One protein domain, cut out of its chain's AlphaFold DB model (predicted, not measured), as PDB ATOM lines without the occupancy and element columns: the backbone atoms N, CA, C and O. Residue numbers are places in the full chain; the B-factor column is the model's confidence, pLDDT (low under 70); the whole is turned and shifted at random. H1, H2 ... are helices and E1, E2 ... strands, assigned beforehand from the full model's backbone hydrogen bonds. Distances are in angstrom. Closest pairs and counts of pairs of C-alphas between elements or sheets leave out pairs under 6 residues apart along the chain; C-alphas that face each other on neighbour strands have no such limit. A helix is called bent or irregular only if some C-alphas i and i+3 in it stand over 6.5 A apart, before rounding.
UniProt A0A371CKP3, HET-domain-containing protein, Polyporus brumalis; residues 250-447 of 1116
ATOM      1  N   PRO A 250      61.708  25.977   5.842       91.69
ATOM      2  CA  PRO A 250      60.258  26.137   5.685       91.69
ATOM      3  C   PRO A 250      59.664  27.185   6.655       91.69
ATOM      4  O   PRO A 250      58.663  26.934   7.322       91.69
ATOM      5  N   ASP A 251      60.284  28.365   6.758       95.31
ATOM      6  CA  ASP A 251      59.900  29.434   7.689       95.31
ATOM      7  C   ASP A 251      59.339  30.661   6.949       95.31
ATOM      8  O   ASP A 251      60.065  31.461   6.352       95.31
ATOM      9  N   GLN A 252      58.021  30.850   7.043       96.19
ATOM     10  CA  GLN A 252      57.309  31.951   6.388       96.19
ATOM     11  C   GLN A 252      57.518  33.329   7.034       96.19
ATOM     12  O   GLN A 252      57.067  34.335   6.478       96.19
ATOM     13  N   THR A 253      58.236  33.433   8.158       97.69
ATOM     14  CA  THR A 253      58.649  34.738   8.698       97.69
ATOM     15  C   THR A 253      59.578  35.501   7.744       97.69
ATOM     16  O   THR A 253      59.647  36.726   7.825       97.69
ATOM     17  N   ILE A 254      60.193  34.830   6.759       97.44
ATOM     18  CA  ILE A 254      60.918  35.473   5.650       97.44
ATOM     19  C   ILE A 254      60.071  36.502   4.875       97.44
ATOM     20  O   ILE A 254      60.609  37.487   4.381       97.44
ATOM     21  N   PHE A 255      58.743  36.345   4.809       97.00
ATOM     22  CA  PHE A 255      57.860  37.288   4.107       97.00
ATOM     23  C   PHE A 255      57.366  38.453   4.981       97.00
ATOM     24  O   PHE A 255      56.668  39.339   4.488       97.00
ATOM     25  N   ALA A 256      57.719  38.476   6.271       95.56
ATOM     26  CA  ALA A 256      57.148  39.391   7.262       95.56
ATOM     27  C   ALA A 256      57.680  40.837   7.223       95.56
ATOM     28  O   ALA A 256      57.281  41.662   8.045       95.56
ATOM     29  N   TRP A 257      58.599  41.128   6.305       95.50
ATOM     30  CA  TRP A 257      59.361  42.370   6.237       95.50
ATOM     31  C   TRP A 257      58.541  43.599   5.813       95.50
ATOM     32  O   TRP A 257      57.542  43.506   5.088       95.50
ATOM     33  N   GLY A 258      59.026  44.779   6.209       91.44
ATOM     34  CA  GLY A 258      58.445  46.075   5.857       91.44
ATOM     35  C   GLY A 258      57.224  46.494   6.701       91.44
ATOM     36  O   GLY A 258      57.038  46.010   7.818       91.44
ATOM     37  N   PRO A 259      56.411  47.461   6.224       89.62
ATOM     38  CA  PRO A 259      55.361  48.076   7.039       89.62
ATOM     39  C   PRO A 259      54.163  47.151   7.297       89.62
ATOM     40  O   PRO A 259      53.623  46.542   6.370       89.62
ATOM     41  N   VAL A 260      53.705  47.118   8.553       91.88
ATOM     42  CA  VAL A 260      52.572  46.298   9.007       91.88
ATOM     43  C   VAL A 260      51.360  47.175   9.322       91.88
ATOM     44  O   VAL A 260      51.450  48.097  10.134       91.88
ATOM     45  N   LEU A 261      50.204  46.841   8.752       90.94
ATOM     46  CA  LEU A 261      48.928  47.471   9.073       90.94
ATOM     47  C   LEU A 261      48.470  47.024  10.468       90.94
ATOM     48  O   LEU A 261      48.021  45.892  10.659       90.94
ATOM     49  N   THR A 262      48.604  47.914  11.454       85.75
ATOM     50  CA  THR A 262      48.353  47.616  12.877       85.75
ATOM     51  C   THR A 262      46.875  47.620  13.272       85.75
ATOM     52  O   THR A 262      46.524  47.051  14.308       85.75
ATOM     53  N   ARG A 263      46.012  48.266  12.478       80.62
ATOM     54  CA  ARG A 263      44.558  48.346  12.680       80.62
ATOM     55  C   ARG A 263      43.843  48.299  11.332       80.62
ATOM     56  O   ARG A 263      44.194  49.044  10.424       80.62
ATOM     57  N   HIS A 264      42.799  47.483  11.242       82.25
ATOM     58  CA  HIS A 264      41.909  47.374  10.085       82.25
ATOM     59  C   HIS A 264      40.493  47.028  10.537       82.25
ATOM     60  O   HIS A 264      40.307  46.412  11.585       82.25
ATOM     61  N   ASN A 265      39.500  47.375   9.717       81.88
ATOM     62  CA  ASN A 265      38.106  46.962   9.894       81.88
ATOM     63  C   ASN A 265      37.610  46.197   8.650       81.88
ATOM     64  O   ASN A 265      36.597  46.535   8.047       81.88
ATOM     65  N   PHE A 266      38.402  45.215   8.209       86.81
ATOM     66  CA  PHE A 266      38.118  44.418   7.015       86.81
ATOM     67  C   PHE A 266      36.921  43.483   7.225       86.81
ATOM     68  O   PHE A 266      36.867  42.748   8.214       86.81
ATOM     69  N   THR A 267      36.006  43.448   6.252       86.19
ATOM     70  CA  THR A 267      34.967  42.414   6.180       86.19
ATOM     71  C   THR A 267      35.489  41.241   5.359       86.19
ATOM     72  O   THR A 267      35.847  41.408   4.198       86.19
ATOM     73  N   PHE A 268      35.538  40.051   5.959       89.94
ATOM     74  CA  PHE A 268      36.056  38.845   5.305       89.94
ATOM     75  C   PHE A 268      34.974  38.065   4.552       89.94
ATOM     76  O   PHE A 268      33.885  37.853   5.093       89.94
ATOM     77  N   SER A 269      35.303  37.560   3.364       87.94
ATOM     78  CA  SER A 269      34.463  36.678   2.543       87.94
ATOM     79  C   SER A 269      35.277  35.513   1.964       87.94
ATOM     80  O   SER A 269      36.505  35.530   2.006       87.94
ATOM     81  N   ASN A 270      34.594  34.506   1.416       85.69
ATOM     82  CA  ASN A 270      35.233  33.461   0.616       85.69
ATOM     83  C   ASN A 270      35.605  34.032  -0.777       85.69
ATOM     84  O   ASN A 270      34.727  34.629  -1.409       85.69
ATOM     85  N   PRO A 271      36.843  33.846  -1.281       82.81
ATOM     86  CA  PRO A 271      37.229  34.224  -2.648       82.81
ATOM     87  C   PRO A 271      36.288  33.706  -3.751       82.81
ATOM     88  O   PRO A 271      35.926  34.460  -4.648       82.81
ATOM     89  N   SER A 272      35.787  32.471  -3.644       77.88
ATOM     90  CA  SER A 272      34.827  31.854  -4.578       77.88
ATOM     91  C   SER A 272      33.410  32.453  -4.533       77.88
ATOM     92  O   SER A 272      32.500  31.933  -5.177       77.88
ATOM     93  N   HIS A 273      33.183  33.514  -3.753       71.88
ATOM     94  CA  HIS A 273      31.945  34.302  -3.758       71.88
ATOM     95  C   HIS A 273      32.137  35.720  -4.321       71.88
ATOM     96  O   HIS A 273      31.191  36.507  -4.306       71.88
ATOM     97  N   LEU A 274      33.331  36.058  -4.822       66.69
ATOM     98  CA  LEU A 274      33.542  37.267  -5.619       66.69
ATOM     99  C   LEU A 274      33.090  37.008  -7.073       66.69
ATOM    100  O   LEU A 274      33.547  36.034  -7.676       66.69
ATOM    101  N   PRO A 275      32.207  37.839  -7.662       56.16
ATOM    102  CA  PRO A 275      31.869  37.751  -9.083       56.16
ATOM    103  C   PRO A 275      33.106  37.871  -9.985       56.16
ATOM    104  O   PRO A 275      33.942  38.747  -9.768       56.16
ATOM    105  N   ALA A 276      33.194  37.050 -11.036       50.38
ATOM    106  CA  ALA A 276      34.337  37.052 -11.958       50.38
ATOM    107  C   ALA A 276      34.552  38.410 -12.657       50.38
ATOM    108  O   ALA A 276      35.693  38.832 -12.830       50.38
ATOM    109  N   ASP A 277      33.465  39.120 -12.979       43.69
ATOM    110  CA  ASP A 277      33.506  40.466 -13.568       43.69
ATOM    111  C   ASP A 277      33.732  41.583 -12.533       43.69
ATOM    112  O   ASP A 277      33.979  42.726 -12.907       43.69
ATOM    113  N   SER A 278      33.715  41.277 -11.227       47.91
ATOM    114  CA  SER A 278      34.079  42.235 -10.166       47.91
ATOM    115  C   SER A 278      35.596  42.334  -9.968       47.91
ATOM    116  O   SER A 278      36.110  42.364  -8.848       47.91
ATOM    117  N   ALA A 279      36.328  42.439 -11.080       43.34
ATOM    118  CA  ALA A 279      37.631  43.081 -11.045       43.34
ATOM    119  C   ALA A 279      37.422  44.486 -10.449       43.34
ATOM    120  O   ALA A 279      36.574  45.224 -10.959       43.34
ATOM    121  N   PRO A 280      38.120  44.867  -9.363       48.91
ATOM    122  CA  PRO A 280      37.950  46.198  -8.805       48.91
ATOM    123  C   PRO A 280      38.321  47.224  -9.874       48.91
ATOM    124  O   PRO A 280      39.390  47.115 -10.487       48.91
ATOM    125  N   GLU A 281      37.451  48.218 -10.087       44.34
ATOM    126  CA  GLU A 281      37.812  49.391 -10.880       44.34
ATOM    127  C   GLU A 281      39.152  49.932 -10.374       44.34
ATOM    128  O   GLU A 281      39.449  49.892  -9.174       44.34
ATOM    129  N   GLN A 282      39.999  50.347 -11.317       48.72
ATOM    130  CA  GLN A 282      41.402  50.638 -11.046       48.72
ATOM    131  C   GLN A 282      41.513  51.594  -9.855       48.72
ATOM    132  O   GLN A 282      40.899  52.658  -9.880       48.72
ATOM    133  N   SER A 283      42.290  51.199  -8.832       47.03
ATOM    134  CA  SER A 283      42.550  52.003  -7.627       47.03
ATOM    135  C   SER A 283      42.660  53.483  -8.014       47.03
ATOM    136  O   SER A 283      43.587  53.815  -8.756       47.03
ATOM    137  N   PRO A 284      41.771  54.375  -7.528       42.41
ATOM    138  CA  PRO A 284      41.696  55.755  -8.017       42.41
ATOM    139  C   PRO A 284      42.967  56.565  -7.716       42.41
ATOM    140  O   PRO A 284      43.171  57.644  -8.264       42.41
ATOM    141  N   LEU A 285      43.853  56.025  -6.872       53.25
ATOM    142  CA  LEU A 285      45.244  56.443  -6.783       53.25
ATOM    143  C   LEU A 285      46.120  55.606  -7.734       53.25
ATOM    144  O   LEU A 285      46.220  54.387  -7.526       53.25
ATOM    145  N   PRO A 286      46.840  56.222  -8.693       48.19
ATOM    146  CA  PRO A 286      47.861  55.535  -9.476       48.19
ATOM    147  C   PRO A 286      49.060  55.201  -8.576       48.19
ATOM    148  O   PRO A 286      49.971  56.008  -8.380       48.19
ATOM    149  N   ILE A 287      49.057  53.995  -8.001       53.97
ATOM    150  CA  ILE A 287      50.157  53.499  -7.165       53.97
ATOM    151  C   ILE A 287      51.382  53.277  -8.060       53.97
ATOM    152  O   ILE A 287      51.517  52.235  -8.704       53.97
ATOM    153  N   ALA A 288      52.291  54.256  -8.079       47.72
ATOM    154  CA  ALA A 288      53.606  54.110  -8.693       47.72
ATOM    155  C   ALA A 288      54.295  52.835  -8.156       47.72
ATOM    156  O   ALA A 288      54.194  52.564  -6.954       47.72
ATOM    157  N   PRO A 289      54.971  52.037  -9.009       56.22
ATOM    158  CA  PRO A 289      55.430  50.690  -8.668       56.22
ATOM    159  C   PRO A 289      56.493  50.714  -7.563       56.22
ATOM    160  O   PRO A 289      57.691  50.823  -7.821       56.22
ATOM    161  N   SER A 290      56.044  50.617  -6.313       66.31
ATOM    162  CA  SER A 290      56.918  50.650  -5.146       66.31
ATOM    163  C   SER A 290      57.782  49.397  -5.094       66.31
ATOM    164  O   SER A 290      57.278  48.282  -5.210       66.31
ATOM    165  N   LEU A 291      59.066  49.564  -4.791       69.88
ATOM    166  CA  LEU A 291      60.001  48.469  -4.501       69.88
ATOM    167  C   LEU A 291      59.523  47.586  -3.330       69.88
ATOM    168  O   LEU A 291      59.897  46.423  -3.219       69.88
ATOM    169  N   LYS A 292      58.604  48.099  -2.501       77.38
ATOM    170  CA  LYS A 292      57.951  47.359  -1.414       77.38
ATOM    171  C   LYS A 292      56.821  46.420  -1.874       77.38
ATOM    172  O   LYS A 292      56.228  45.776  -1.012       77.38
ATOM    173  N   GLN A 293      56.529  46.305  -3.178       85.62
ATOM    174  CA  GLN A 293      55.438  45.465  -3.721       85.62
ATOM    175  C   GLN A 293      55.803  44.005  -4.029       85.62
ATOM    176  O   GLN A 293      54.931  43.206  -4.377       85.62
ATOM    177  N   TYR A 294      57.087  43.665  -3.942       91.12
ATOM    178  CA  TYR A 294      57.613  42.347  -4.293       91.12
ATOM    179  C   TYR A 294      57.554  41.368  -3.114       91.12
ATOM    180  O   TYR A 294      57.371  41.779  -1.969       91.12
ATOM    181  N   LEU A 295      57.685  40.062  -3.356       94.38
ATOM    182  CA  LEU A 295      57.640  39.083  -2.260       94.38
ATOM    183  C   LEU A 295      58.871  39.169  -1.331       94.38
ATOM    184  O   LEU A 295      58.702  39.083  -0.114       94.38
ATOM    185  N   LEU A 296      60.073  39.387  -1.879       95.06
ATOM    186  CA  LEU A 296      61.349  39.361  -1.147       95.06
ATOM    187  C   LEU A 296      61.922  40.766  -0.885       95.06
ATOM    188  O   LEU A 296      61.743  41.689  -1.686       95.06
ATOM    189  N   ALA A 297      62.597  40.912   0.256       94.19
ATOM    190  CA  ALA A 297      63.161  42.163   0.770       94.19
ATOM    191  C   ALA A 297      64.394  42.620  -0.025       94.19
ATOM    192  O   ALA A 297      65.079  41.788  -0.624       94.19
ATOM    193  N   GLN A 298      64.713  43.919   0.005       89.19
ATOM    194  CA  GLN A 298      65.902  44.464  -0.675       89.19
ATOM    195  C   GLN A 298      67.124  44.579   0.254       89.19
ATOM    196  O   GLN A 298      68.253  44.691  -0.232       89.19
ATOM    197  N   ALA A 299      66.920  44.539   1.576       92.69
ATOM    198  CA  ALA A 299      67.987  44.598   2.575       92.69
ATOM    199  C   ALA A 299      67.612  43.870   3.886       92.69
ATOM    200  O   ALA A 299      66.426  43.765   4.212       92.69
ATOM    201  N   PRO A 300      68.588  43.465   4.726       96.38
ATOM    202  CA  PRO A 300      68.312  43.006   6.092       96.38
ATOM    203  C   PRO A 300      67.581  44.059   6.944       96.38
ATOM    204  O   PRO A 300      66.836  43.717   7.861       96.38
ATOM    205  N   SER A 301      67.755  45.349   6.633       94.75
ATOM    206  CA  SER A 301      67.103  46.466   7.332       94.75
ATOM    207  C   SER A 301      65.572  46.469   7.208       94.75
ATOM    208  O   SER A 301      64.899  46.965   8.116       94.75
ATOM    209  N   ASP A 302      65.004  45.826   6.181       94.31
ATOM    210  CA  ASP A 302      63.556  45.618   6.036       94.31
ATOM    211  C   ASP A 302      62.957  44.734   7.163       94.31
ATOM    212  O   ASP A 302      61.750  44.789   7.425       94.31
ATOM    213  N   PHE A 303      63.794  43.958   7.869       96.94
ATOM    214  CA  PHE A 303      63.434  43.077   8.993       96.94
ATOM    215  C   PHE A 303      63.668  43.707  10.382       96.94
ATOM    216  O   PHE A 303      63.532  43.039  11.410       96.94
ATOM    217  N   LYS A 304      64.000  45.006  10.469       95.00
ATOM    218  CA  LYS A 304      64.337  45.681  11.744       95.00
ATOM    219  C   LYS A 304      63.286  45.515  12.855       95.00
ATOM    220  O   LYS A 304      63.637  45.501  14.030       95.00
ATOM    221  N   SER A 305      62.013  45.376  12.484       92.19
ATOM    222  CA  SER A 305      60.876  45.299  13.411       92.19
ATOM    223  C   SER A 305      60.169  43.936  13.410       92.19
ATOM    224  O   SER A 305      59.004  43.864  13.794       92.19
ATOM    225  N   THR A 306      60.826  42.859  12.959       95.31
ATOM    226  CA  THR A 306      60.210  41.518  12.834       95.31
ATOM    227  C   THR A 306      60.714  40.490  13.853       95.31
ATOM    228  O   THR A 306      60.277  39.342  13.830       95.31
ATOM    229  N   ALA A 307      61.613  40.879  14.767       95.12
ATOM    230  CA  ALA A 307      62.258  39.973  15.724       95.12
ATOM    231  C   ALA A 307      61.273  39.173  16.597       95.12
ATOM    232  O   ALA A 307      61.511  38.005  16.895       95.12
ATOM    233  N   HIS A 308      60.139  39.758  16.989       94.56
ATOM    234  CA  HIS A 308      59.143  39.124  17.866       94.56
ATOM    235  C   HIS A 308      58.337  37.988  17.207       94.56
ATOM    236  O   HIS A 308      57.476  37.412  17.871       94.56
ATOM    237  N   LEU A 309      58.563  37.687  15.924       96.25
ATOM    238  CA  LEU A 309      57.843  36.642  15.193       96.25
ATOM    239  C   LEU A 309      58.471  35.257  15.368       96.25
ATOM    240  O   LEU A 309      59.699  35.111  15.396       96.25
ATOM    241  N   VAL A 310      57.612  34.241  15.414       95.75
ATOM    242  CA  VAL A 310      57.974  32.817  15.455       95.75
ATOM    243  C   VAL A 310      57.229  32.037  14.360       95.75
ATOM    244  O   VAL A 310      56.081  32.379  14.055       95.75
ATOM    245  N   PRO A 311      57.844  31.011  13.743       96.12
ATOM    246  CA  PRO A 311      57.143  30.108  12.836       96.12
ATOM    247  C   PRO A 311      56.144  29.229  13.600       96.12
ATOM    248  O   PRO A 311      56.342  28.894  14.768       96.12
ATOM    249  N   LEU A 312      55.084  28.818  12.913       95.12
ATOM    250  CA  LEU A 312      54.192  27.746  13.345       95.12
ATOM    251  C   LEU A 312      54.658  26.430  12.719       95.12
ATOM    252  O   LEU A 312      55.033  26.407  11.547       95.12
ATOM    253  N   SER A 313      54.573  25.316  13.456       93.38
ATOM    254  CA  SER A 313      54.708  24.000  12.818       93.38
ATOM    255  C   SER A 313      53.567  23.788  11.817       93.38
ATOM    256  O   SER A 313      52.473  24.343  11.972       93.38
ATOM    257  N   ARG A 314      53.804  22.944  10.811       92.25
ATOM    258  CA  ARG A 314      52.808  22.538   9.808       92.25
ATOM    259  C   ARG A 314      51.506  22.061  10.458       92.25
ATOM    260  O   ARG A 314      50.423  22.443  10.033       92.25
ATOM    261  N   GLU A 315      51.612  21.279  11.528       94.38
ATOM    262  CA  GLU A 315      50.498  20.724  12.303       94.38
ATOM    263  C   GLU A 315      49.760  21.822  13.079       94.38
ATOM    264  O   GLU A 315      48.530  21.869  13.065       94.38
ATOM    265  N   ALA A 316      50.494  22.745  13.711       94.38
ATOM    266  CA  ALA A 316      49.912  23.879  14.429       94.38
ATOM    267  C   ALA A 316      49.193  24.860  13.484       94.38
ATOM    268  O   ALA A 316      48.143  25.401  13.839       94.38
ATOM    269  N   PHE A 317      49.727  25.074  12.280       95.12
ATOM    270  CA  PHE A 317      49.100  25.884  11.235       95.12
ATOM    271  C   PHE A 317      47.857  25.193  10.658       95.12
ATOM    272  O   PHE A 317      46.782  25.793  10.635       95.12
ATOM    273  N   ALA A 318      47.969  23.910  10.292       94.00
ATOM    274  CA  ALA A 318      46.862  23.100   9.788       94.00
ATOM    275  C   ALA A 318      45.679  23.059  10.771       94.00
ATOM    276  O   ALA A 318      44.544  23.356  10.394       94.00
ATOM    277  N   TYR A 319      45.961  22.806  12.056       93.69
ATOM    278  CA  TYR A 319      44.969  22.796  13.133       93.69
ATOM    279  C   TYR A 319      44.225  24.135  13.270       93.69
ATOM    280  O   TYR A 319      43.001  24.153  13.388       93.69
ATOM    281  N   ARG A 320      44.938  25.270  13.209       92.88
ATOM    282  CA  ARG A 320      44.328  26.614  13.301       92.88
ATOM    283  C   ARG A 320      43.423  26.952  12.118       92.88
ATOM    284  O   ARG A 320      42.511  27.762  12.282       92.88
ATOM    285  N   LEU A 321      43.677  26.355  10.954       93.00
ATOM    286  CA  LEU A 321      42.900  26.552   9.731       93.00
ATOM    287  C   LEU A 321      41.831  25.473   9.496       93.00
ATOM    288  O   LEU A 321      40.993  25.639   8.615       93.00
ATOM    289  N   GLY A 322      41.825  24.385  10.273       91.12
ATOM    290  CA  GLY A 322      40.915  23.255  10.060       91.12
ATOM    291  C   GLY A 322      41.194  22.468   8.772       91.12
ATOM    292  O   GLY A 322      40.273  21.877   8.214       91.12
ATOM    293  N   ILE A 323      42.442  22.479   8.290       91.44
ATOM    294  CA  ILE A 323      42.898  21.725   7.108       91.44
ATOM    295  C   ILE A 323      43.761  20.528   7.527       91.44
ATOM    296  O   ILE A 323      44.180  20.432   8.681       91.44
ATOM    297  N   SER A 324      44.049  19.612   6.599       91.81
ATOM    298  CA  SER A 324      44.985  18.515   6.870       91.81
ATOM    299  C   SER A 324      46.448  19.008   6.875       91.81
ATOM    300  O   SER A 324      46.755  20.008   6.217       91.81
ATOM    301  N   PRO A 325      47.378  18.333   7.580       89.25
ATOM    302  CA  PRO A 325      48.799  18.696   7.569       89.25
ATOM    303  C   PRO A 325      49.429  18.671   6.169       89.25
ATOM    304  O   PRO A 325      50.339  19.445   5.885       89.25
ATOM    305  N   GLU A 326      48.932  17.821   5.273       88.44
ATOM    306  CA  GLU A 326      49.386  17.704   3.882       88.44
ATOM    307  C   GLU A 326      48.949  18.924   3.061       88.44
ATOM    308  O   GLU A 326      49.730  19.454   2.275       88.44
ATOM    309  N   ALA A 327      47.735  19.432   3.300       86.38
ATOM    310  CA  ALA A 327      47.241  20.675   2.706       86.38
ATOM    311  C   ALA A 327      47.962  21.933   3.243       86.38
ATOM    312  O   ALA A 327      47.906  22.989   2.616       86.38
ATOM    313  N   ALA A 328      48.663  21.821   4.376       85.31
ATOM    314  CA  ALA A 328      49.557  22.845   4.920       85.31
ATOM    315  C   ALA A 328      51.012  22.733   4.405       85.31
ATOM    316  O   ALA A 328      51.901  23.420   4.914       85.31
ATOM    317  N   TYR A 329      51.291  21.872   3.419       81.94
ATOM    318  CA  TYR A 329      52.611  21.788   2.794       81.94
ATOM    319  C   TYR A 329      52.797  22.900   1.752       81.94
ATOM    320  O   TYR A 329      52.098  22.948   0.740       81.94
ATOM    321  N   HIS A 330      53.760  23.792   1.988       82.31
ATOM    322  CA  HIS A 330      54.036  24.923   1.104       82.31
ATOM    323  C   HIS A 330      55.238  24.648   0.197       82.31
ATOM    324  O   HIS A 330      56.325  24.321   0.668       82.31
ATOM    325  N   ILE A 331      55.040  24.836  -1.108       86.50
ATOM    326  CA  ILE A 331      56.081  24.764  -2.136       86.50
ATOM    327  C   ILE A 331      56.255  26.162  -2.733       86.50
ATOM    328  O   ILE A 331      55.267  26.806  -3.086       86.50
ATOM    329  N   TYR A 332      57.506  26.608  -2.864       92.06
ATOM    330  CA  TYR A 332      57.876  27.866  -3.514       92.06
ATOM    331  C   TYR A 332      58.593  27.567  -4.830       92.06
ATOM    332  O   TYR A 332      59.763  27.185  -4.835       92.06
ATOM    333  N   THR A 333      57.899  27.745  -5.952       92.00
ATOM    334  CA  THR A 333      58.459  27.507  -7.288       92.00
ATOM    335  C   THR A 333      58.780  28.840  -7.953       92.00
ATOM    336  O   THR A 333      57.878  29.601  -8.299       92.00
ATOM    337  N   THR A 334      60.061  29.140  -8.170       90.62
ATOM    338  CA  THR A 334      60.469  30.337  -8.921       90.62
ATOM    339  C   THR A 334      60.152  30.168 -10.409       90.62
ATOM    340  O   THR A 334      60.580  29.206 -11.043       90.62
ATOM    341  N   THR A 335      59.413  31.119 -10.981       89.25
ATOM    342  CA  THR A 335      58.988  31.149 -12.391       89.25
ATOM    343  C   THR A 335      59.342  32.489 -13.045       89.25
ATOM    344  O   THR A 335      59.711  33.451 -12.368       89.25
ATOM    345  N   SER A 336      59.153  32.597 -14.364       83.00
ATOM    346  CA  SER A 336      59.266  33.861 -15.110       83.00
ATOM    347  C   SER A 336      58.279  34.951 -14.665       83.00
ATOM    348  O   SER A 336      58.530  36.125 -14.923       83.00
ATOM    349  N   TYR A 337      57.179  34.583 -14.000       79.81
ATOM    350  CA  TYR A 337      56.144  35.506 -13.515       79.81
ATOM    351  C   TYR A 337      56.339  35.913 -12.044       79.81
ATOM    352  O   TYR A 337      55.654  36.803 -11.549       79.81
ATOM    353  N   GLY A 338      57.275  35.277 -11.333       88.81
ATOM    354  CA  GLY A 338      57.451  35.442  -9.892       88.81
ATOM    355  C   GLY A 338      57.574  34.106  -9.165       88.81
ATOM    356  O   GLY A 338      57.780  33.066  -9.787       88.81
ATOM    357  N   ILE A 339      57.459  34.130  -7.840       93.44
ATOM    358  CA  ILE A 339      57.296  32.901  -7.057       93.44
ATOM    359  C   ILE A 339      55.838  32.455  -7.178       93.44
ATOM    360  O   ILE A 339      54.920  33.223  -6.891       93.44
ATOM    361  N   HIS A 340      55.654  31.215  -7.617       94.00
ATOM    362  CA  HIS A 340      54.402  30.482  -7.537       94.00
ATOM    363  C   HIS A 340      54.346  29.746  -6.197       94.00
ATOM    364  O   HIS A 340      55.274  28.994  -5.879       94.00
ATOM    365  N   ALA A 341      53.290  29.966  -5.419       92.81
ATOM    366  CA  ALA A 341      53.088  29.296  -4.140       92.81
ATOM    367  C   ALA A 341      51.609  29.235  -3.752       92.81
ATOM    368  O   ALA A 341      50.839  30.160  -4.020       92.81
ATOM    369  N   ARG A 342      51.239  28.155  -3.058       92.50
ATOM    370  CA  ARG A 342      49.873  27.926  -2.591       92.50
ATOM    371  C   ARG A 342      49.660  28.498  -1.191       92.50
ATOM    372  O   ARG A 342      50.421  28.186  -0.267       92.50
ATOM    373  N   PHE A 343      48.623  29.317  -1.029       93.00
ATOM    374  CA  PHE A 343      48.313  30.029   0.215       93.00
ATOM    375  C   PHE A 343      46.839  29.869   0.623       93.00
ATOM    376  O   PHE A 343      45.963  29.820  -0.241       93.00
ATOM    377  N   PRO A 344      46.521  29.851   1.932       94.06
ATOM    378  CA  PRO A 344      45.156  30.035   2.408       94.06
ATOM    379  C   PRO A 344      44.759  31.504   2.207       94.06
ATOM    380  O   PRO A 344      45.258  32.391   2.904       94.06
ATOM    381  N   LEU A 345      43.884  31.758   1.237       93.62
ATOM    382  CA  LEU A 345      43.385  33.081   0.878       93.62
ATOM    383  C   LEU A 345      42.039  33.375   1.536       93.62
ATOM    384  O   LEU A 345      41.139  32.538   1.526       93.62
ATOM    385  N   VAL A 346      41.877  34.599   2.035       92.62
ATOM    386  CA  VAL A 346      40.603  35.167   2.505       92.62
ATOM    387  C   VAL A 346      40.326  36.443   1.715       92.62
ATOM    388  O   VAL A 346      41.196  37.310   1.644       92.62
ATOM    389  N   ALA A 347      39.131  36.592   1.140       90.38
ATOM    390  CA  ALA A 347      38.756  37.815   0.432       90.38
ATOM    391  C   ALA A 347      38.400  38.941   1.407       90.38
ATOM    392  O   ALA A 347      37.782  38.707   2.450       90.38
ATOM    393  N   VAL A 348      38.770  40.171   1.054       88.19
ATOM    394  CA  VAL A 348      38.460  41.391   1.805       88.19
ATOM    395  C   VAL A 348      37.476  42.235   1.007       88.19
ATOM    396  O   VAL A 348      37.686  42.520  -0.167       88.19
ATOM    397  N   ILE A 349      36.395  42.643   1.667       82.62
ATOM    398  CA  ILE A 349      35.349  43.500   1.112       82.62
ATOM    399  C   ILE A 349      35.312  44.808   1.912       82.62
ATOM    400  O   ILE A 349      35.308  44.791   3.149       82.62
ATOM    401  N   SER A 350      35.253  45.937   1.201       77.12
ATOM    402  CA  SER A 350      34.875  47.236   1.763       77.12
ATOM    403  C   SER A 350      33.388  47.501   1.522       77.12
ATOM    404  O   SER A 350      32.865  47.185   0.457       77.12
ATOM    405  N   GLN A 351      32.715  48.107   2.501       69.12
ATOM    406  CA  GLN A 351      31.393  48.727   2.319       69.12
ATOM    407  C   GLN A 351      31.500  50.229   2.004       69.12
ATOM    408  O   GLN A 351      30.521  50.854   1.610       69.12
ATOM    409  N   ASP A 352      32.686  50.811   2.187       71.69
ATOM    410  CA  ASP A 352      32.997  52.197   1.857       71.69
ATOM    411  C   ASP A 352      33.698  52.214   0.493       71.69
ATOM    412  O   ASP A 352      34.859  51.812   0.380       71.69
ATOM    413  N   ALA A 353      32.979  52.644  -0.547       67.50
ATOM    414  CA  ALA A 353      33.498  52.726  -1.915       67.50
ATOM    415  C   ALA A 353      34.668  53.719  -2.057       67.50
ATOM    416  O   ALA A 353      35.435  53.636  -3.010       67.50
ATOM    417  N   ASN A 354      34.843  54.625  -1.088       67.88
ATOM    418  CA  ASN A 354      35.959  55.566  -1.046       67.88
ATOM    419  C   ASN A 354      37.141  55.050  -0.206       67.88
ATOM    420  O   ASN A 354      38.058  55.824   0.065       67.88
ATOM    421  N   ALA A 355      37.144  53.787   0.239       74.25
ATOM    422  CA  ALA A 355      38.238  53.193   1.009       74.25
ATOM    423  C   ALA A 355      39.077  52.219   0.169       74.25
ATOM    424  O   ALA A 355      38.577  51.207  -0.321       74.25
ATOM    425  N   ASN A 356      40.381  52.492   0.063       78.06
ATOM    426  CA  ASN A 356      41.338  51.578  -0.555       78.06
ATOM    427  C   ASN A 356      41.642  50.420   0.411       78.06
ATOM    428  O   ASN A 356      41.936  50.641   1.592       78.06
ATOM    429  N   VAL A 357      41.538  49.186  -0.083       80.44
ATOM    430  CA  VAL A 357      41.674  47.933   0.677       80.44
ATOM    431  C   VAL A 357      42.401  46.876  -0.173       80.44
ATOM    432  O   VAL A 357      42.378  46.963  -1.400       80.44
ATOM    433  N   PRO A 358      43.059  45.868   0.434       85.19
ATOM    434  CA  PRO A 358      43.498  44.680  -0.306       85.19
ATOM    435  C   PRO A 358      42.291  43.925  -0.884       85.19
ATOM    436  O   PRO A 358      41.192  44.016  -0.341       85.19
ATOM    437  N   THR A 359      42.503  43.112  -1.921       85.19
ATOM    438  CA  THR A 359      41.479  42.162  -2.399       85.19
ATOM    439  C   THR A 359      41.520  40.855  -1.614       85.19
ATOM    440  O   THR A 359      40.480  40.297  -1.270       85.19
ATOM    441  N   HIS A 360      42.725  40.384  -1.283       90.94
ATOM    442  CA  HIS A 360      42.952  39.127  -0.576       90.94
ATOM    443  C   HIS A 360      43.942  39.297   0.581       90.94
ATOM    444  O   HIS A 360      44.864  40.115   0.526       90.94
ATOM    445  N   LEU A 361      43.773  38.478   1.618       94.62
ATOM    446  CA  LEU A 361      44.797  38.183   2.616       94.62
ATOM    447  C   LEU A 361      45.317  36.765   2.388       94.62
ATOM    448  O   LEU A 361      44.521  35.829   2.429       94.62
ATOM    449  N   ALA A 362      46.628  36.598   2.211       95.38
ATOM    450  CA  ALA A 362      47.271  35.284   2.267       95.38
ATOM    451  C   ALA A 362      47.781  35.027   3.689       95.38
ATOM    452  O   ALA A 362      48.633  35.768   4.183       95.38
ATOM    453  N   LEU A 363      47.239  34.008   4.359       95.50
ATOM    454  CA  LEU A 363      47.600  33.666   5.736       95.50
ATOM    455  C   LEU A 363      48.968  32.979   5.786       95.50
ATOM    456  O   LEU A 363      49.234  32.083   4.984       95.50
ATOM    457  N   LEU A 364      49.807  33.369   6.749       96.06
ATOM    458  CA  LEU A 364      51.147  32.816   6.926       96.06
ATOM    459  C   LEU A 364      51.250  31.902   8.154       96.06
ATOM    460  O   LEU A 364      50.628  32.139   9.194       96.06
ATOM    461  N   ALA A 365      52.101  30.885   8.044       95.69
ATOM    462  CA  ALA A 365      52.484  29.943   9.092       95.69
ATOM    463  C   ALA A 365      53.469  30.567  10.100       95.69
ATOM    464  O   ALA A 365      54.526  30.013  10.397       95.69
ATOM    465  N   CYS A 366      53.135  31.746  10.622       96.75
ATOM    466  CA  CYS A 366      53.897  32.432  11.659       96.75
ATOM    467  C   CYS A 366      53.009  33.357  12.501       96.75
ATOM    468  O   CYS A 366      51.943  33.804  12.064       96.75
ATOM    469  N   GLU A 367      53.449  33.639  13.726       96.19
ATOM    470  CA  GLU A 367      52.706  34.462  14.681       96.19
ATOM    471  C   GLU A 367      53.592  35.380  15.527       96.19
ATOM    472  O   GLU A 367      54.815  35.232  15.575       96.19
ATOM    473  N   ASP A 368      52.955  36.343  16.194       95.06
ATOM    474  CA  ASP A 368      53.581  37.166  17.228       95.06
ATOM    475  C   ASP A 368      53.434  36.575  18.640       95.06
ATOM    476  O   ASP A 368      52.667  35.644  18.886       95.06
ATOM    477  N   VAL A 369      54.115  37.197  19.606       91.06
ATOM    478  CA  VAL A 369      54.068  36.853  21.042       91.06
ATOM    479  C   VAL A 369      52.672  36.923  21.696       91.06
ATOM    480  O   VAL A 369      52.537  36.565  22.863       91.06
ATOM    481  N   HIS A 370      51.634  37.372  20.981       93.44
ATOM    482  CA  HIS A 370      50.242  37.418  21.446       93.44
ATOM    483  C   HIS A 370      49.351  36.359  20.771       93.44
ATOM    484  O   HIS A 370      48.129  36.388  20.939       93.44
ATOM    485  N   GLY A 371      49.929  35.450  19.983       93.06
ATOM    486  CA  GLY A 371      49.192  34.412  19.267       93.06
ATOM    487  C   GLY A 371      48.461  34.909  18.011       93.06
ATOM    488  O   GLY A 371      47.472  34.301  17.585       93.06
ATOM    489  N   ARG A 372      48.857  36.064  17.453       95.19
ATOM    490  CA  ARG A 372      48.234  36.648  16.254       95.19
ATOM    491  C   ARG A 372      48.996  36.205  15.015       95.19
ATOM    492  O   ARG A 372      50.190  36.472  14.894       95.19
ATOM    493  N   MET A 373      48.292  35.574  14.084       95.94
ATOM    494  CA  MET A 373      48.872  35.096  12.831       95.94
ATOM    495  C   MET A 373      49.122  36.263  11.879       95.94
ATOM    496  O   MET A 373      48.312  37.194  11.803       95.94
ATOM    497  N   LEU A 374      50.233  36.216  11.149       96.75
ATOM    498  CA  LEU A 374      50.543  37.209  10.125       96.75
ATOM    499  C   LEU A 374      49.832  36.864   8.806       96.75
ATOM    500  O   LEU A 374      49.623  35.696   8.481       96.75
ATOM    501  N   ALA A 375      49.477  37.882   8.027       96.62
ATOM    502  CA  ALA A 375      48.963  37.723   6.672       96.62
ATOM    503  C   ALA A 375      49.577  38.757   5.719       96.62
ATOM    504  O   ALA A 375      49.781  39.913   6.104       96.62
ATOM    505  N   LEU A 376      49.835  38.361   4.470       96.50
ATOM    506  CA  LEU A 376      50.190  39.288   3.393       96.50
ATOM    507  C   LEU A 376      48.933  40.001   2.895       96.50
ATOM    508  O   LEU A 376      47.920  39.356   2.625       96.50
ATOM    509  N   LEU A 377      49.017  41.319   2.725       94.38
ATOM    510  CA  LEU A 377      48.036  42.103   1.979       94.38
ATOM    511  C   LEU A 377      48.303  41.860   0.487       94.38
ATOM    512  O   LEU A 377      49.422  42.105   0.036       94.38
ATOM    513  N   LEU A 378      47.319  41.390  -0.278       91.81
ATOM    514  CA  LEU A 378      47.450  41.149  -1.718       91.81
ATOM    515  C   LEU A 378      46.490  42.026  -2.533       91.81
ATOM    516  O   LEU A 378      45.386  42.357  -2.090       91.81
ATOM    517  N   ARG A 379      46.914  42.367  -3.751       87.06
ATOM    518  CA  ARG A 379      46.114  43.041  -4.789       87.06
ATOM    519  C   ARG A 379      46.420  42.428  -6.163       87.06
ATOM    520  O   ARG A 379      47.571  42.033  -6.369       87.06
ATOM    521  N   PRO A 380      45.462  42.350  -7.100       81.88
ATOM    522  CA  PRO A 380      45.713  41.805  -8.430       81.88
ATOM    523  C   PRO A 380      46.702  42.674  -9.215       81.88
ATOM    524  O   PRO A 380      46.827  43.884  -8.988       81.88
ATOM    525  N   GLN A 381      47.397  42.059 -10.167       79.56
ATOM    526  CA  GLN A 381      48.171  42.776 -11.176       79.56
ATOM    527  C   GLN A 381      47.250  43.224 -12.325       79.56
ATOM    528  O   GLN A 381      46.473  42.437 -12.862       79.56
ATOM    529  N   ALA A 382      47.344  44.498 -12.720       65.69
ATOM    530  CA  ALA A 382      46.564  45.032 -13.835       65.69
ATOM    531  C   ALA A 382      46.866  44.269 -15.139       65.69
ATOM    532  O   ALA A 382      48.029  44.005 -15.451       65.69
ATOM    533  N   HIS A 383      45.812  43.940 -15.893       61.25
ATOM    534  CA  HIS A 383      45.857  43.163 -17.143       61.25
ATOM    535  C   HIS A 383      46.421  41.729 -17.015       61.25
ATOM    536  O   HIS A 383      46.839  41.148 -18.015       61.25
ATOM    537  N   ALA A 384      46.430  41.148 -15.810       60.59
ATOM    538  CA  ALA A 384      46.889  39.780 -15.557       60.59
ATOM    539  C   ALA A 384      45.736  38.819 -15.195       60.59
ATOM    540  O   ALA A 384      44.586  39.231 -15.048       60.59
ATOM    541  N   SER A 385      46.044  37.524 -15.052       62.12
ATOM    542  CA  SER A 385      45.083  36.523 -14.560       62.12
ATOM    543  C   SER A 385      44.712  36.768 -13.094       62.12
ATOM    544  O   SER A 385      45.509  37.312 -12.332       62.12
ATOM    545  N   SER A 386      43.543  36.277 -12.669       68.25
ATOM    546  CA  SER A 386      43.047  36.364 -11.282       68.25
ATOM    547  C   SER A 386      44.018  35.829 -10.216       68.25
ATOM    548  O   SER A 386      43.938  36.227  -9.060       68.25
ATOM    549  N   THR A 387      44.951  34.957 -10.601       81.44
ATOM    550  CA  THR A 387      45.996  34.370  -9.746       81.44
ATOM    551  C   THR A 387      47.241  35.253  -9.559       81.44
ATOM    552  O   THR A 387      48.008  35.032  -8.618       81.44
ATOM    553  N   GLN A 388      47.470  36.260 -10.411       87.50
ATOM    554  CA  GLN A 388      48.669  37.111 -10.377       87.50
ATOM    555  C   GLN A 388      48.476  38.324  -9.456       87.50
ATOM    556  O   GLN A 388      47.634  39.187  -9.707       87.50
ATOM    557  N   HIS A 389      49.287  38.401  -8.399       89.25
ATOM    558  CA  HIS A 389      49.139  39.384  -7.326       89.25
ATOM    559  C   HIS A 389      50.448  40.111  -6.998       89.25
ATOM    560  O   HIS A 389      51.517  39.508  -6.929       89.25
ATOM    561  N   PHE A 390      50.349  41.399  -6.675       89.81
ATOM    562  CA  PHE A 390      51.393  42.118  -5.945       89.81
ATOM    563  C   PHE A 390      51.152  42.031  -4.437       89.81
ATOM    564  O   PHE A 390      50.004  41.986  -3.981       89.81
ATOM    565  N   VAL A 391      52.235  42.100  -3.659       91.94
ATOM    566  CA  VAL A 391      52.146  42.313  -2.211       91.94
ATOM    567  C   VAL A 391      51.898  43.796  -1.933       91.94
ATOM    568  O   VAL A 391      52.386  44.675  -2.647       91.94
ATOM    569  N   GLY A 392      51.150  44.060  -0.868       89.69
ATOM    570  CA  GLY A 392      50.956  45.351  -0.227       89.69
ATOM    571  C   GLY A 392      50.154  46.384  -1.018       89.69
ATOM    572  O   GLY A 392      50.196  46.466  -2.249       89.69
ATOM    573  N   THR A 393      49.437  47.223  -0.278       84.75
ATOM    574  CA  THR A 393      48.628  48.320  -0.819       84.75
ATOM    575  C   THR A 393      48.580  49.499   0.154       84.75
ATOM    576  O   THR A 393      48.982  49.389   1.315       84.75
ATOM    577  N   ILE A 394      48.094  50.639  -0.327       81.25
ATOM    578  CA  ILE A 394      47.733  51.791   0.501       81.25
ATOM    579  C   ILE A 394      46.358  51.496   1.117       81.25
ATOM    580  O   ILE A 394      45.446  51.110   0.390       81.25
ATOM    581  N   VAL A 395      46.199  51.657   2.436       80.19
ATOM    582  CA  VAL A 395      44.929  51.368   3.135       80.19
ATOM    583  C   VAL A 395      44.433  52.600   3.894       80.19
ATOM    584  O   VAL A 395      45.166  53.169   4.700       80.19
ATOM    585  N   GLY A 396      43.187  53.006   3.634       77.31
ATOM    586  CA  GLY A 396      42.559  54.228   4.166       77.31
ATOM    587  C   GLY A 396      41.569  54.835   3.165       77.31
ATOM    588  O   GLY A 396      41.364  54.259   2.092       77.31
ATOM    589  N   ARG A 397      40.931  55.971   3.483       71.75
ATOM    590  CA  ARG A 397      40.004  56.617   2.537       71.75
ATOM    591  C   ARG A 397      40.754  57.482   1.541       71.75
ATOM    592  O   ARG A 397      41.702  58.163   1.904       71.75
ATOM    593  N   VAL A 398      40.279  57.521   0.298       66.19
ATOM    594  CA  VAL A 398      40.888  58.277  -0.808       66.19
ATOM    595  C   VAL A 398      41.118  59.747  -0.431       66.19
ATOM    596  O   VAL A 398      42.199  60.275  -0.677       66.19
ATOM    597  N   LYS A 399      40.154  60.377   0.255       62.34
ATOM    598  CA  LYS A 399      40.265  61.763   0.739       62.34
ATOM    599  C   LYS A 399      41.374  61.977   1.782       62.34
ATOM    600  O   LYS A 399      42.006  63.029   1.771       62.34
ATOM    601  N   ASP A 400      41.665  60.973   2.615       63.97
ATOM    602  CA  ASP A 400      42.698  61.041   3.660       63.97
ATOM    603  C   ASP A 400      44.111  61.169   3.043       63.97
ATOM    604  O   ASP A 400      45.055  61.571   3.720       63.97
ATOM    605  N   PHE A 401      44.252  60.858   1.746       60.81
ATOM    606  CA  PHE A 401      45.476  61.015   0.951       60.81
ATOM    607  C   PHE A 401      45.479  62.271   0.058       60.81
ATOM    608  O   PHE A 401      46.464  62.519  -0.635       60.81
ATOM    609  N   ILE A 402      44.384  63.042   0.040       55.94
ATOM    610  CA  ILE A 402      44.195  64.244  -0.795       55.94
ATOM    611  C   ILE A 402      44.195  65.516   0.067       55.94
ATOM    612  O   ILE A 402      44.771  66.524  -0.333       55.94
ATOM    613  N   GLU A 403      43.633  65.470   1.277       44.50
ATOM    614  CA  GLU A 403      43.538  66.611   2.212       44.50
ATOM    615  C   GLU A 403      44.880  66.938   2.934       44.50
ATOM    616  O   GLU A 403      44.912  67.686   3.911       44.50
ATOM    617  N   GLY A 404      46.012  66.394   2.463       40.56
ATOM    618  CA  GLY A 404      47.335  66.472   3.099       40.56
ATOM    619  C   GLY A 404      48.218  67.654   2.674       40.56
ATOM    620  O   GLY A 404      49.272  67.434   2.089       40.56
ATOM    621  N   ASP A 405      47.808  68.892   2.971       34.16
ATOM    622  CA  ASP A 405      48.624  70.135   2.915       34.16
ATOM    623  C   ASP A 405      49.461  70.377   1.624       34.16
ATOM    624  O   ASP A 405      50.534  70.991   1.623       34.16
ATOM    625  N   GLY A 406      48.972  69.872   0.485       40.81
ATOM    626  CA  GLY A 406      49.430  70.133  -0.890       40.81
ATOM    627  C   GLY A 406      50.872  69.741  -1.265       40.81
ATOM    628  O   GLY A 406      51.201  69.698  -2.451       40.81
ATOM    629  N   GLN A 407      51.754  69.428  -0.313       42.22
ATOM    630  CA  GLN A 407      52.906  68.569  -0.603       42.22
ATOM    631  C   GLN A 407      52.355  67.173  -0.906       42.22
ATOM    632  O   GLN A 407      51.479  66.725  -0.179       42.22
ATOM    633  N   TYR A 408      52.856  66.466  -1.929       41.59
ATOM    634  CA  TYR A 408      52.456  65.071  -2.178       41.59
ATOM    635  C   TYR A 408      52.625  64.245  -0.883       41.59
ATOM    636  O   TYR A 408      53.769  64.004  -0.478       41.59
ATOM    637  N   PRO A 409      51.537  63.820  -0.207       43.94
ATOM    638  CA  PRO A 409      51.631  63.395   1.181       43.94
ATOM    639  C   PRO A 409      52.073  61.937   1.245       43.94
ATOM    640  O   PRO A 409      51.251  61.026   1.261       43.94
ATOM    641  N   ILE A 410      53.397  61.737   1.232       52.47
ATOM    642  CA  ILE A 410      54.147  60.538   1.649       52.47
ATOM    643  C   ILE A 410      53.331  59.235   1.533       52.47
ATOM    644  O   ILE A 410      53.152  58.522   2.514       52.47
ATOM    645  N   LEU A 411      52.846  58.872   0.338       55.00
ATOM    646  CA  LEU A 411      51.960  57.699   0.169       55.00
ATOM    647  C   LEU A 411      52.597  56.389   0.687       55.00
ATOM    648  O   LEU A 411      51.916  55.419   1.013       55.00
ATOM    649  N   TRP A 412      53.927  56.381   0.810       57.94
ATOM    650  CA  TRP A 412      54.747  55.310   1.368       57.94
ATOM    651  C   TRP A 412      54.616  55.117   2.892       57.94
ATOM    652  O   TRP A 412      55.056  54.076   3.379       57.94
ATOM    653  N   SER A 413      54.052  56.072   3.645       62.66
ATOM    654  CA  SER A 413      53.733  55.914   5.078       62.66
ATOM    655  C   SER A 413      52.418  55.155   5.293       62.66
ATOM    656  O   SER A 413      52.280  54.428   6.274       62.66
ATOM    657  N   HIS A 414      51.483  55.280   4.347       72.31
ATOM    658  CA  HIS A 414      50.188  54.592   4.335       72.31
ATOM    659  C   HIS A 414      50.231  53.238   3.604       72.31
ATOM    660  O   HIS A 414      49.310  52.426   3.719       72.31
ATOM    661  N   TYR A 415      51.307  52.975   2.859       84.00
ATOM    662  CA  TYR A 415      51.549  51.698   2.198       84.00
ATOM    663  C   TYR A 415      51.928  50.602   3.207       84.00
ATOM    664  O   TYR A 415      52.974  50.671   3.855       84.00
ATOM    665  N   SER A 416      51.102  49.560   3.296       89.38
ATOM    666  CA  SER A 416      51.304  48.401   4.172       89.38
ATOM    667  C   SER A 416      51.495  47.119   3.362       89.38
ATOM    668  O   SER A 416      50.814  46.911   2.358       89.38
ATOM    669  N   ARG A 417      52.387  46.230   3.818       93.06
ATOM    670  CA  ARG A 417      52.643  44.908   3.212       93.06
ATOM    671  C   ARG A 417      51.892  43.772   3.892       93.06
ATOM    672  O   ARG A 417      51.416  42.864   3.216       93.06
ATOM    673  N   THR A 418      51.798  43.812   5.216       95.38
ATOM    674  CA  THR A 418      51.263  42.711   6.030       95.38
ATOM    675  C   THR A 418      50.276  43.217   7.079       95.38
ATOM    676  O   THR A 418      50.162  44.422   7.314       95.38
ATOM    677  N   THR A 419      49.535  42.314   7.718       95.69
ATOM    678  CA  THR A 419      48.676  42.624   8.870       95.69
ATOM    679  C   THR A 419      48.559  41.431   9.825       95.69
ATOM    680  O   THR A 419      48.868  40.302   9.448       95.69
ATOM    681  N   TYR A 420      48.109  41.671  11.060       95.56
ATOM    682  CA  TYR A 420      47.895  40.634  12.076       95.56
ATOM    683  C   TYR A 420      46.418  40.265  12.199       95.56
ATOM    684  O   TYR A 420      45.586  41.124  12.501       95.56
ATOM    685  N   LEU A 421      46.095  38.978  12.082       94.81
ATOM    686  CA  LEU A 421      44.782  38.445  12.438       94.81
ATOM    687  C   LEU A 421      44.836  37.778  13.814       94.81
ATOM    688  O   LEU A 421      45.678  36.926  14.094       94.81
ATOM    689  N   THR A 422      43.903  38.147  14.688       94.25
ATOM    690  CA  THR A 422      43.704  37.436  15.956       94.25
ATOM    691  C   THR A 422      43.169  36.028  15.699       94.25
ATOM    692  O   THR A 422      42.402  35.816  14.758       94.25
ATOM    693  N   LEU A 423      43.481  35.076  16.584       90.88
ATOM    694  CA  LEU A 423      42.952  33.709  16.495       90.88
ATOM    695  C   LEU A 423      41.413  33.684  16.379       90.88
ATOM    696  O   LEU A 423      40.870  32.891  15.621       90.88
ATOM    697  N   LYS A 424      40.704  34.623  17.027       92.19
ATOM    698  CA  LYS A 424      39.242  34.784  16.894       92.19
ATOM    699  C   LYS A 424      38.798  35.128  15.466       92.19
ATOM    700  O   LYS A 424      37.785  34.600  15.017       92.19
ATOM    701  N   GLN A 425      39.528  35.989  14.752       92.19
ATOM    702  CA  GLN A 425      39.248  36.297  13.341       92.19
ATOM    703  C   GLN A 425      39.534  35.084  12.450       92.19
ATOM    704  O   GLN A 425      38.706  34.754  11.607       92.19
ATOM    705  N   VAL A 426      40.648  34.381  12.683       92.56
ATOM    706  CA  VAL A 426      41.003  33.160  11.937       92.56
ATOM    707  C   VAL A 426      39.929  32.084  12.126       92.56
ATOM    708  O   VAL A 426      39.333  31.646  11.144       92.56
ATOM    709  N   SER A 427      39.567  31.743  13.366       91.38
ATOM    710  CA  SER A 427      38.497  30.777  13.649       91.38
ATOM    711  C   SER A 427      37.132  31.214  13.101       91.38
ATOM    712  O   SER A 427      36.344  30.360  12.701       91.38
ATOM    713  N   HIS A 428      36.836  32.517  13.025       91.19
ATOM    714  CA  HIS A 428      35.614  33.020  12.382       91.19
ATOM    715  C   HIS A 428      35.626  32.822  10.859       91.19
ATOM    716  O   HIS A 428      34.585  32.528  10.272       91.19
ATOM    717  N   CYS A 429      36.786  32.954  10.212       90.12
ATOM    718  CA  CYS A 429      36.931  32.641   8.793       90.12
ATOM    719  C   CYS A 429      36.825  31.132   8.534       90.12
ATOM    720  O   CYS A 429      36.119  30.737   7.610       90.12
ATOM    721  N   VAL A 430      37.435  30.295   9.378       89.19
ATOM    722  CA  VAL A 430      37.355  28.825   9.284       89.19
ATOM    723  C   VAL A 430      35.920  28.328   9.479       89.19
ATOM    724  O   VAL A 430      35.360  27.694   8.591       89.19
ATOM    725  N   THR A 431      35.271  28.684  10.594       89.00
ATOM    726  CA  THR A 431      33.902  28.220  10.927       89.00
ATOM    727  C   THR A 431      32.812  28.707   9.969       89.00
ATOM    728  O   THR A 431      31.715  28.154   9.971       89.00
ATOM    729  N   ARG A 432      33.091  29.722   9.143       87.62
ATOM    730  CA  ARG A 432      32.187  30.211   8.089       87.62
ATOM    731  C   ARG A 432      32.649  29.867   6.669       87.62
ATOM    732  O   ARG A 432      32.103  30.437   5.729       87.62
ATOM    733  N   GLY A 433      33.651  29.000   6.502       85.88
ATOM    734  CA  GLY A 433      34.154  28.596   5.184       85.88
ATOM    735  C   GLY A 433      34.615  29.777   4.322       85.88
ATOM    736  O   GLY A 433      34.338  29.810   3.131       85.88
ATOM    737  N   ARG A 434      35.257  30.788   4.923       85.19
ATOM    738  CA  ARG A 434      35.675  32.045   4.265       85.19
ATOM    739  C   ARG A 434      37.109  32.031   3.737       85.19
ATOM    740  O   ARG A 434      37.624  33.087   3.388       85.19
ATOM    741  N   PHE A 435      37.762  30.874   3.704       88.06
ATOM    742  CA  PHE A 435      39.090  30.736   3.120       88.06
ATOM    743  C   PHE A 435      39.095  29.677   2.016       88.06
ATOM    744  O   PHE A 435      38.301  28.735   2.052       88.06
ATOM    745  N   VAL A 436      39.997  29.834   1.051       90.31
ATOM    746  CA  VAL A 436      40.273  28.868  -0.022       90.31
ATOM    747  C   VAL A 436      41.783  28.671  -0.101       90.31
ATOM    748  O   VAL A 436      42.536  29.627   0.061       90.31
ATOM    749  N   LEU A 437      42.241  27.437  -0.308       91.06
ATOM    750  CA  LEU A 437      43.659  27.130  -0.494       91.06
ATOM    751  C   LEU A 437      43.992  27.200  -1.991       91.06
ATOM    752  O   LEU A 437      43.749  26.234  -2.717       91.06
ATOM    753  N   ASP A 438      44.522  28.333  -2.443       90.38
ATOM    754  CA  ASP A 438      44.634  28.685  -3.866       90.38
ATOM    755  C   ASP A 438      46.077  29.011  -4.287       90.38
ATOM    756  O   ASP A 438      46.930  29.330  -3.450       90.38
ATOM    757  N   ASP A 439      46.344  28.887  -5.583       90.69
ATOM    758  CA  ASP A 439      47.667  28.987  -6.200       90.69
ATOM    759  C   ASP A 439      47.943  30.414  -6.708       90.69
ATOM    760  O   ASP A 439      47.264  30.942  -7.594       90.69
ATOM    761  N   VAL A 440      48.957  31.068  -6.129       91.38
ATOM    762  CA  VAL A 440      49.237  32.498  -6.337       91.38
ATOM    763  C   VAL A 440      50.589  32.697  -7.010       91.38
ATOM    764  O   VAL A 440      51.599  32.128  -6.594       91.38
ATOM    765  N   TYR A 441      50.626  33.579  -8.009       92.69
ATOM    766  CA  TYR A 441      51.860  34.055  -8.633       92.69
ATOM    767  C   TYR A 441      52.185  35.455  -8.108       92.69
ATOM    768  O   TYR A 441      51.420  36.393  -8.340       92.69
ATOM    769  N   ILE A 442      53.314  35.599  -7.409       92.50
ATOM    770  CA  ILE A 442      53.753  36.872  -6.821       92.50
ATOM    771  C   ILE A 442      55.140  37.253  -7.363       92.50
ATOM    772  O   ILE A 442      56.112  36.531  -7.104       92.50
ATOM    773  N   PRO A 443      55.294  38.396  -8.060       91.69
ATOM    774  CA  PRO A 443      56.599  38.924  -8.449       91.69
ATOM    775  C   PRO A 443      57.526  39.053  -7.231       91.69
ATOM    776  O   PRO A 443      57.251  39.793  -6.288       91.69
ATOM    777  N   HIS A 444      58.634  38.308  -7.221       91.12
ATOM    778  CA  HIS A 444      59.483  38.194  -6.029       91.12
ATOM    779  C   HIS A 444      60.552  39.287  -5.919       91.12
ATOM    780  O   HIS A 444      61.075  39.497  -4.829       91.12
ATOM    781  N   ARG A 445      60.841  40.008  -7.011       87.81
ATOM    782  CA  ARG A 445      61.885  41.040  -7.097       87.81
ATOM    783  C   ARG A 445      61.581  42.106  -8.160       87.81
ATOM    784  O   ARG A 445      60.853  41.799  -9.109       87.81
ATOM    785  N   PRO A 446      62.172  43.314  -8.070       81.75
ATOM    786  CA  PRO A 446      62.160  44.276  -9.169       81.75
ATOM    787  C   PRO A 446      62.875  43.736 -10.418       81.75
ATOM    788  O   PRO A 446      63.775  42.896 -10.343       81.75
ATOM    789  N   SER A 447      62.499  44.262 -11.587       75.06
ATOM    790  CA  SER A 447      63.259  44.038 -12.821       75.06
ATOM    791  C   SER A 447      64.598  44.783 -12.767       75.06
ATOM    792  O   SER A 447      64.727  45.789 -12.069       75.06
TER     793      SER A 447
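What this domain is: This is residues 250 to 447 of the 1116 residues of the protein "HET-domain-containing protein" of Polyporus brumalis (UniProt A0A371CKP3). One strongly twisted sheet of eight strands, three of them sharply bent, folds round so that its edge strand E6 comes back near its edge strand E8; the helices H3 and H6 pack on one face of it and meet near their ends in a corner, while H1 packs on it over E5. A long loop, residues 270 to 299, runs along the outside, and at one end of the longest axis residues 403 to 408, between the small helices H4 and H5, stick out. The printed part has 198 residues with six named helices and eight named strands: along the chain H1, E1, H2 and H3 come first, then the five strands from E2 to E6, then H4, H5, E7, H6 and E8; the sheet is branched, E3 and E5 having three or more neighbours each, and its neighbour pairs are antiparallel. The class is mixed, helices and strands, with 83 residues, under half, in named elements. The whole is compact, with a radius of gyration of the C-alphas of 16.3 A and spans of 51 by 39 by 37 A.

Where its parts are: H1 is residues 252 to 255, beginning at C-alpha 252 at (57.309, 31.951, 6.388), and E1 is residues 267 to 269. H2 is residues 300 to 303, and H3 is residues 314 to 321, 10.7 A long. E2 is residues 332 to 335. E3, residues 338 to 349, measures 26.0 A from C-alpha 338 at (57.451, 35.442, -9.892) to C-alpha 349, and bends by 89 degrees at residue 341. E4, residues 360 to 367, is 18.7 A long and bends by 62 degrees at residue 364. E5, residues 373 to 380, is 22.5 A long, and E6 is residues 389 to 391. H4 is residues 398 to 401, H5 residues 411 to 414 and E7 residues 418 to 421. H6, residues 423 to 431, is 12.0 A long. E8, residues 435 to 442, is 18.7 A long, bends by 64 degrees at residue 439 and ends at C-alpha 442 at (53.753, 36.872, -6.821).

How they stand to each other: E2 to E6 form a meander, each strand the antiparallel neighbour of the one before. E1 and E8 lie on one side of E3, E2 and E4 on the other side. N 269 and O 347 of E1 and E3 are 2.9 A apart, N 333 and O 340 of the hairpin E2 and E3 also 2.9 A, N 346 and O 361 of E3 and E4 2.9 A, and N 339 and O 442 of E3 and E8 2.8 A, within hydrogen-bond range. E4 lies on one side of E5, E6 and E7 on the other side. Here N 376 and O 362 of E4 and E5, N 390 and O 379 of E5 and E6, and N 375 and O 419 of E5 and E7 are each 2.9 A apart. The closest C-alphas of E6 and E8, those of His 389 and Ile 442, are 5.3 A apart. H3 is on the sheet at a height of 9.0 A, over E4, slantwise to the strands at 45 degrees on the local plane; the closest C-alphas are those of Phe 317 and Ala 365, 5.7 A. H6 is on the same face at a height of 7.3 A, across the strands, and only just over E3, with 3 of its 9 C-alphas. H3 and H6 touch at Leu 321 and Val 430, C-alphas 6.0 A apart, about perpendicular at 73 degrees, only just past steep. H1 is on the sheet at a height of 7.7 A, only just over E5, with 3 of its 4 C-alphas. H2, H4 and H5 are not on the sheet; H4 and H5 are close but not clearly touching, with the C-alphas of Phe 401 and Leu 411 7.3 A apart. Every O i to N i+4 pair is within hydrogen-bond range in H3 and H6; H1, H2, H4 and H5 are too short for such a pair.

The domain as a whole: The two C-alphas farthest apart, those of Glu 326 and Gly 406, are 52.6 A apart. The printed part has no cut. The links from H1 to E1 and from E1 to H2 are long. Mean pLDDT of the printed part is 82.2; residues 274 to 291 and 398 to 413 are among the 42 residues under 70.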